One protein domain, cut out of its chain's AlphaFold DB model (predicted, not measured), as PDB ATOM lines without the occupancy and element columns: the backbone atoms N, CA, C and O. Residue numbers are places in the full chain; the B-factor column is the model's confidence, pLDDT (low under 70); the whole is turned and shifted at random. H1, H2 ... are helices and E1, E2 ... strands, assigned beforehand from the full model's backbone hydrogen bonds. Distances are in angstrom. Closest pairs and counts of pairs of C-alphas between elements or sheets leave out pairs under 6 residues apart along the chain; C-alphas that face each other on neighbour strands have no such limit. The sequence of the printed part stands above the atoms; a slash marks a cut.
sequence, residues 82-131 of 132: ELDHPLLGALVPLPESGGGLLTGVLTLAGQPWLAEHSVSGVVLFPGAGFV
ATOM      1  N   GLU A  82     -15.311   9.925 -43.650       78.12
ATOM      2  CA  GLU A  82     -15.272  11.263 -43.049       78.12
ATOM      3  C   GLU A  82     -15.206  12.331 -44.146       78.12
ATOM      4  O   GLU A  82     -14.444  12.202 -45.108       78.12
ATOM      5  N   LEU A  83     -16.035  13.363 -44.009       80.38
ATOM      6  CA  LEU A  83     -16.061  14.516 -44.901       80.38
ATOM      7  C   LEU A  83     -15.688  15.765 -44.113       80.38
ATOM      8  O   LEU A  83     -16.219  15.997 -43.029       80.38
ATOM      9  N   ASP A  84     -14.810  16.580 -44.687       80.00
ATOM     10  CA  ASP A  84     -14.528  17.919 -44.175       80.00
ATOM     11  C   ASP A  84     -15.508  18.906 -44.820       80.00
ATOM     12  O   ASP A  84     -15.190  19.597 -45.788       80.00
ATOM     13  N   HIS A  85     -16.761  18.868 -44.357       85.06
ATOM     14  CA  HIS A  85     -17.819  19.757 -44.826       85.06
ATOM     15  C   HIS A  85     -18.616  20.317 -43.637       85.06
ATOM     16  O   HIS A  85     -19.008  19.558 -42.746       85.06
ATOM     17  N   PRO A  86     -18.924  21.629 -43.612       83.19
ATOM     18  CA  PRO A  86     -19.549  22.285 -42.455       83.19
ATOM     19  C   PRO A  86     -20.929  21.719 -42.080       83.19
ATOM     20  O   PRO A  86     -21.329  21.777 -40.913       83.19
ATOM     21  N   LEU A  87     -21.648  21.163 -43.061       87.88
ATOM     22  CA  LEU A  87     -22.980  20.568 -42.893       87.88
ATOM     23  C   LEU A  87     -22.998  19.036 -42.958       87.88
ATOM     24  O   LEU A  87     -23.932  18.414 -42.457       87.88
ATOM     25  N   LEU A  88     -21.998  18.422 -43.595       88.25
ATOM     26  CA  LEU A  88     -22.015  17.007 -43.966       88.25
ATOM     27  C   LEU A  88     -20.800  16.335 -43.331       88.25
ATOM     28  O   LEU A  88     -19.669  16.617 -43.693       88.25
ATOM     29  N   GLY A  89     -21.027  15.453 -42.365       84.38
ATOM     30  CA  GLY A  89     -19.944  14.792 -41.633       84.38
ATOM     31  C   GLY A  89     -19.554  13.431 -42.203       84.38
ATOM     32  O   GLY A  89     -18.493  12.903 -41.870       84.38
ATOM     33  N   ALA A  90     -20.418  12.824 -43.022       88.31
ATOM     34  CA  ALA A  90     -20.230  11.445 -43.447       88.31
ATOM     35  C   ALA A  90     -20.881  11.122 -44.798       88.31
ATOM     36  O   ALA A  90     -22.026  11.504 -45.036       88.31
ATOM     37  N   LEU A  91     -20.184  10.336 -45.628       87.50
ATOM     38  CA  LEU A  91     -20.727   9.684 -46.825       87.50
ATOM     39  C   LEU A  91     -20.887   8.179 -46.582       87.50
ATOM     40  O   LEU A  91     -19.935   7.492 -46.208       87.50
ATOM     41  N   VAL A  92     -22.080   7.662 -46.870       88.44
ATOM     42  CA  VAL A  92     -22.392   6.231 -46.875       88.44
ATOM     43  C   VAL A  92     -22.717   5.807 -48.313       88.44
ATOM     44  O   VAL A  92     -23.771   6.189 -48.827       88.44
ATOM     45  N   PRO A  93     -21.843   5.045 -48.995       87.12
ATOM     46  CA  PRO A  93     -22.122   4.534 -50.335       87.12
ATOM     47  C   PRO A  93     -23.352   3.617 -50.344       87.12
ATOM     48  O   PRO A  93     -23.483   2.745 -49.485       87.12
ATOM     49  N   LEU A  94     -24.237   3.789 -51.328       90.19
ATOM     50  CA  LEU A  94     -25.409   2.941 -51.534       90.19
ATOM     51  C   LEU A  94     -25.080   1.898 -52.615       90.19
ATOM     52  O   LEU A  94     -24.990   2.250 -53.795       90.19
ATOM     53  N   PRO A  95     -24.890   0.620 -52.246       85.50
ATOM     54  CA  PRO A  95     -24.327  -0.382 -53.151       85.50
ATOM     55  C   PRO A  95     -25.224  -0.705 -54.354       85.50
ATOM     56  O   PRO A  95     -24.715  -1.073 -55.406       85.50
ATOM     57  N   GLU A  96     -26.544  -0.556 -54.220       86.69
ATOM     58  CA  GLU A  96     -27.503  -0.954 -55.260       86.69
ATOM     59  C   GLU A  96     -27.743   0.122 -56.325       86.69
ATOM     60  O   GLU A  96     -28.042  -0.198 -57.473       86.69
ATOM     61  N   SER A  97     -27.621   1.401 -55.965       86.56
ATOM     62  CA  SER A  97     -27.957   2.523 -56.849       86.56
ATOM     63  C   SER A  97     -26.739   3.211 -57.464       86.56
ATOM     64  O   SER A  97     -26.900   4.040 -58.356       86.56
ATOM     65  N   GLY A  98     -25.530   2.921 -56.968       83.75
ATOM     66  CA  GLY A  98     -24.316   3.664 -57.316       83.75
ATOM     67  C   GLY A  98     -24.282   5.097 -56.763       83.75
ATOM     68  O   GLY A  98     -23.371   5.853 -57.089       83.75
ATOM     69  N   GLY A  99     -25.267   5.478 -55.940       89.44
ATOM     70  CA  GLY A  99     -25.327   6.766 -55.250       89.44
ATOM     71  C   GLY A  99     -24.698   6.725 -53.854       89.44
ATOM     72  O   GLY A  99     -24.121   5.723 -53.431       89.44
ATOM     73  N   GLY A 100     -24.845   7.812 -53.098       90.00
ATOM     74  CA  GLY A 100     -24.401   7.885 -51.707       90.00
ATOM     75  C   GLY A 100     -25.362   8.688 -50.838       90.00
ATOM     76  O   GLY A 100     -25.977   9.644 -51.304       90.00
ATOM     77  N   LEU A 101     -25.496   8.284 -49.576       89.38
ATOM     78  CA  LEU A 101     -26.202   9.028 -48.541       89.38
ATOM     79  C   LEU A 101     -25.206   9.920 -47.798       89.38
ATOM     80  O   LEU A 101     -24.251   9.428 -47.196       89.38
ATOM     81  N   LEU A 102     -25.453  11.224 -47.817       89.38
ATOM     82  CA  LEU A 102     -24.704  12.204 -47.037       89.38
ATOM     83  C   LEU A 102     -25.424  12.431 -45.705       89.38
ATOM     84  O   LEU A 102     -26.637  12.629 -45.669       89.38
ATOM     85  N   THR A 103     -24.684  12.370 -44.602       87.06
ATOM     86  CA  THR A 103     -25.218  12.535 -43.244       87.06
ATOM     87  C   THR A 103     -24.441  13.616 -42.507       87.06
ATOM     88  O   THR A 103     -23.241  13.779 -42.725       87.06
ATOM     89  N   GLY A 104     -25.107  14.332 -41.609       85.69
ATOM     90  CA  GLY A 104     -24.493  15.349 -40.765       85.69
ATOM     91  C   GLY A 104     -25.350  15.631 -39.540       85.69
ATOM     92  O   GLY A 104     -26.535  15.297 -39.506       85.69
ATOM     93  N   VAL A 105     -24.738  16.222 -38.516       86.19
ATOM     94  CA  VAL A 105     -25.426  16.646 -37.294       86.19
ATOM     95  C   VAL A 105     -25.268  18.155 -37.167       86.19
ATOM     96  O   VAL A 105     -24.154  18.671 -37.104       86.19
ATOM     97  N   LEU A 106     -26.398  18.858 -37.114       87.69
ATOM     98  CA  LEU A 106     -26.437  20.308 -36.959       87.69
ATOM     99  C   LEU A 106     -26.748  20.660 -35.510       87.69
ATOM    100  O   LEU A 106     -27.774  20.264 -34.959       87.69
ATOM    101  N   THR A 107     -25.847  21.404 -34.884       89.38
ATOM    102  CA  THR A 107     -26.027  21.914 -33.522       89.38
ATOM    103  C   THR A 107     -25.460  23.317 -33.432       89.38
ATOM    104  O   THR A 107     -24.497  23.637 -34.113       89.38
ATOM    105  N   LEU A 108     -25.972  24.139 -32.518       91.44
ATOM    106  CA  LEU A 108     -25.389  25.464 -32.273       91.44
ATOM    107  C   LEU A 108     -23.931  25.398 -31.790       91.44
ATOM    108  O   LEU A 108     -23.169  26.333 -32.001       91.44
ATOM    109  N   ALA A 109     -23.536  24.293 -31.151       88.19
ATOM    110  CA  ALA A 109     -22.153  24.078 -30.736       88.19
ATOM    111  C   ALA A 109     -21.235  23.724 -31.920       88.19
ATOM    112  O   ALA A 109     -20.078  24.133 -31.927       88.19
ATOM    113  N   GLY A 110     -21.738  22.959 -32.896       85.75
ATOM    114  CA  GLY A 110     -20.991  22.563 -34.094       85.75
ATOM    115  C   GLY A 110     -20.959  23.645 -35.175       85.75
ATOM    116  O   GLY A 110     -19.941  23.822 -35.833       85.75
ATOM    117  N   GLN A 111     -22.049  24.398 -35.330       90.25
ATOM    118  CA  GLN A 111     -22.220  25.444 -36.339       90.25
ATOM    119  C   GLN A 111     -22.799  26.712 -35.687       90.25
ATOM    120  O   GLN A 111     -24.003  26.966 -35.784       90.25
ATOM    121  N   PRO A 112     -21.966  27.534 -35.017       92.19
ATOM    122  CA  PRO A 112     -22.436  28.713 -34.285       92.19
ATOM    123  C   PRO A 112     -23.198  29.727 -35.148       92.19
ATOM    124  O   PRO A 112     -24.126  30.368 -34.658       92.19
ATOM    125  N   TRP A 113     -22.868  29.818 -36.439       91.94
ATOM    126  CA  TRP A 113     -23.529  30.703 -37.404       91.94
ATOM    127  C   TRP A 113     -25.017  30.376 -37.611       91.94
ATOM    128  O   TRP A 113     -25.782  31.252 -38.004       91.94
ATOM    129  N   LEU A 114     -25.477  29.156 -37.291       93.56
ATOM    130  CA  LEU A 114     -26.909  28.828 -37.331       93.56
ATOM    131  C   LEU A 114     -27.725  29.716 -36.388       93.56
ATOM    132  O   LEU A 114     -28.880  30.006 -36.681       93.56
ATOM    133  N   ALA A 115     -27.127  30.193 -35.289       94.75
ATOM    134  CA  ALA A 115     -27.791  31.106 -34.362       94.75
ATOM    135  C   ALA A 115     -28.184  32.442 -35.020       94.75
ATOM    136  O   ALA A 115     -29.094  33.115 -34.537       94.75
ATOM    137  N   GLU A 116     -27.524  32.818 -36.117       92.69
ATOM    138  CA  GLU A 116     -27.771  34.066 -36.839       92.69
ATOM    139  C   GLU A 116     -29.004  33.974 -37.752       92.69
ATOM    140  O   GLU A 116     -29.602  34.998 -38.087       92.69
ATOM    141  N   HIS A 117     -29.446  32.761 -38.110       93.19
ATOM    142  CA  HIS A 117     -30.652  32.550 -38.908       93.19
ATOM    143  C   HIS A 117     -31.856  32.207 -38.025       93.19
ATOM    144  O   HIS A 117     -32.184  31.043 -37.780       93.19
ATOM    145  N   SER A 118     -32.539  33.249 -37.552       95.56
ATOM    146  CA  SER A 118     -33.757  33.108 -36.752       95.56
ATOM    147  C   SER A 118     -34.961  33.793 -37.394       95.56
ATOM    148  O   SER A 118     -34.862  34.887 -37.947       95.56
ATOM    149  N   VAL A 119     -36.125  33.148 -37.296       94.25
ATOM    150  CA  VAL A 119     -37.417  33.695 -37.731       94.25
ATOM    151  C   VAL A 119     -38.344  33.690 -36.527       94.25
ATOM    152  O   VAL A 119     -38.572  32.649 -35.913       94.25
ATOM    153  N   SER A 120     -38.839  34.869 -36.144       93.62
ATOM    154  CA  SER A 120     -39.670  35.044 -34.942       93.62
ATOM    155  C   SER A 120     -39.028  34.478 -33.661       93.62
ATOM    156  O   SER A 120     -39.719  33.941 -32.799       93.62
ATOM    157  N   GLY A 121     -37.697  34.577 -33.538       92.88
ATOM    158  CA  GLY A 121     -36.937  34.105 -32.373       92.88
ATOM    159  C   GLY A 121     -36.655  32.600 -32.336       92.88
ATOM    160  O   GLY A 121     -36.049  32.124 -31.379       92.88
ATOM    161  N   VAL A 122     -37.052  31.846 -33.364       94.69
ATOM    162  CA  VAL A 122     -36.744  30.417 -33.502       94.69
ATOM    163  C   VAL A 122     -35.601  30.249 -34.495       94.69
ATOM    164  O   VAL A 122     -35.681  30.748 -35.617       94.69
ATOM    165  N   VAL A 123     -34.540  29.547 -34.089       95.69
ATOM    166  CA  VAL A 123     -33.438  29.180 -34.988       95.69
ATOM    167  C   VAL A 123     -33.934  28.139 -35.983       95.69
ATOM    168  O   VAL A 123     -34.448  27.091 -35.586       95.69
ATOM    169  N   LEU A 124     -33.765  28.427 -37.269       93.56
ATOM    170  CA  LEU A 124     -34.114  27.533 -38.366       93.56
ATOM    171  C   LEU A 124     -32.889  27.319 -39.248       93.56
ATOM    172  O   LEU A 124     -32.016  28.177 -39.347       93.56
ATOM    173  N   PHE A 125     -32.830  26.174 -39.918       93.00
ATOM    174  CA  PHE A 125     -31.815  25.975 -40.942       93.00
ATOM    175  C   PHE A 125     -32.141  26.851 -42.167       93.00
ATOM    176  O   PHE A 125     -33.287  26.808 -42.631       93.00
ATOM    177  N   PRO A 126     -31.193  27.648 -42.699       91.75
ATOM    178  CA  PRO A 126     -31.482  28.511 -43.836       91.75
ATOM    179  C   PRO A 126     -31.819  27.708 -45.088       91.75
ATOM    180  O   PRO A 126     -31.123  26.757 -45.432       91.75
ATOM    181  N   GLY A 127     -32.818  28.167 -45.848       90.56
ATOM    182  CA  GLY A 127     -33.158  27.571 -47.146       90.56
ATOM    183  C   GLY A 127     -31.975  27.536 -48.125       90.56
ATOM    184  O   GLY A 127     -31.811  26.564 -48.854       90.56
ATOM    185  N   ALA A 128     -31.110  28.558 -48.088       89.44
ATOM    186  CA  ALA A 128     -29.900  28.627 -48.910       89.44
ATOM    187  C   ALA A 128     -28.897  27.499 -48.608       89.44
ATOM    188  O   ALA A 128     -28.175  27.086 -49.508       89.44
ATOM    189  N   GLY A 129     -28.898  26.953 -47.387       87.12
ATOM    190  CA  GLY A 129     -28.024  25.840 -47.016       87.12
ATOM    191  C   GLY A 129     -28.410  24.504 -47.658       87.12
ATOM    192  O   GLY A 129     -27.628  23.568 -47.603       87.12
ATOM    193  N   PHE A 130     -29.597  24.389 -48.270       87.19
ATOM    194  CA  PHE A 130     -29.972  23.202 -49.055       87.19
ATOM    195  C   PHE A 130     -29.436  23.225 -50.494       87.19
ATOM    196  O   PHE A 130     -29.585  22.232 -51.202       87.19
ATOM    197  N   VAL A 131     -28.895  24.359 -50.948       87.50
ATOM    198  CA  VAL A 131     -28.377  24.534 -52.318       87.50
ATOM    199  C   VAL A 131     -26.853  24.376 -52.374       87.50
ATOM    200  O   VAL A 131     -26.306  24.243 -53.467       87.50
TER     201      VAL A 131
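AT A GLANCE: This is residues 82 to 131 of the 132 residues of the protein "PKS_DH domain-containing protein" of Streptomyces sp. SID8361 (UniProt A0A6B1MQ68). This model has little regular structure: a two-stranded hairpin, E1 and E2, makes one end of a rod, and its turn, residues 94 to 99, sticks out free. Toward the other end are the short helix H1 and a small paired turn at residues 118 to 123, from which the chain folds back to H2. The printed part has 50 residues, with E1, E2, H1 and H2 in that order; the sheet E1 - E2 is antiparallel, and the class is mixed, with 17 residues in named elements. The whole is loose, radius of gyration of the C-alphas 13.7 A, spanning 43 by 19 by 13 A.

HOW THE PARTS SIT: E1, residues 90 to 93, and E2, residues 100 to 103, form an antiparallel hairpin at 158 degrees; N 92 and O 101 are 2.8 A apart, within hydrogen-bond range. H1, residues 112 to 116, and H2, residues 127 to 130, are apart. H1 has 0 of 1 O i to N i+4 pairs within range but 2 of 2 O i to N i+3 pairs; H2 is too short for an i+4 pair.

IN THESE COORDINATES: E1 begins at C-alpha 90 (-20.230, 11.445, -43.447) and is 9.9 A long; E2 is 9.7 A. H1 is 8.0 A and H2 5.7 A, ending at C-alpha 130 (-29.972, 23.202, -49.055).

THE WHOLE: The C-alphas of Glu 96 and Ser 120, the two farthest apart, are 43.1 A apart. The printed part has no cut, its three links between named elements are short, and no printed residue is under 70 in pLDDT.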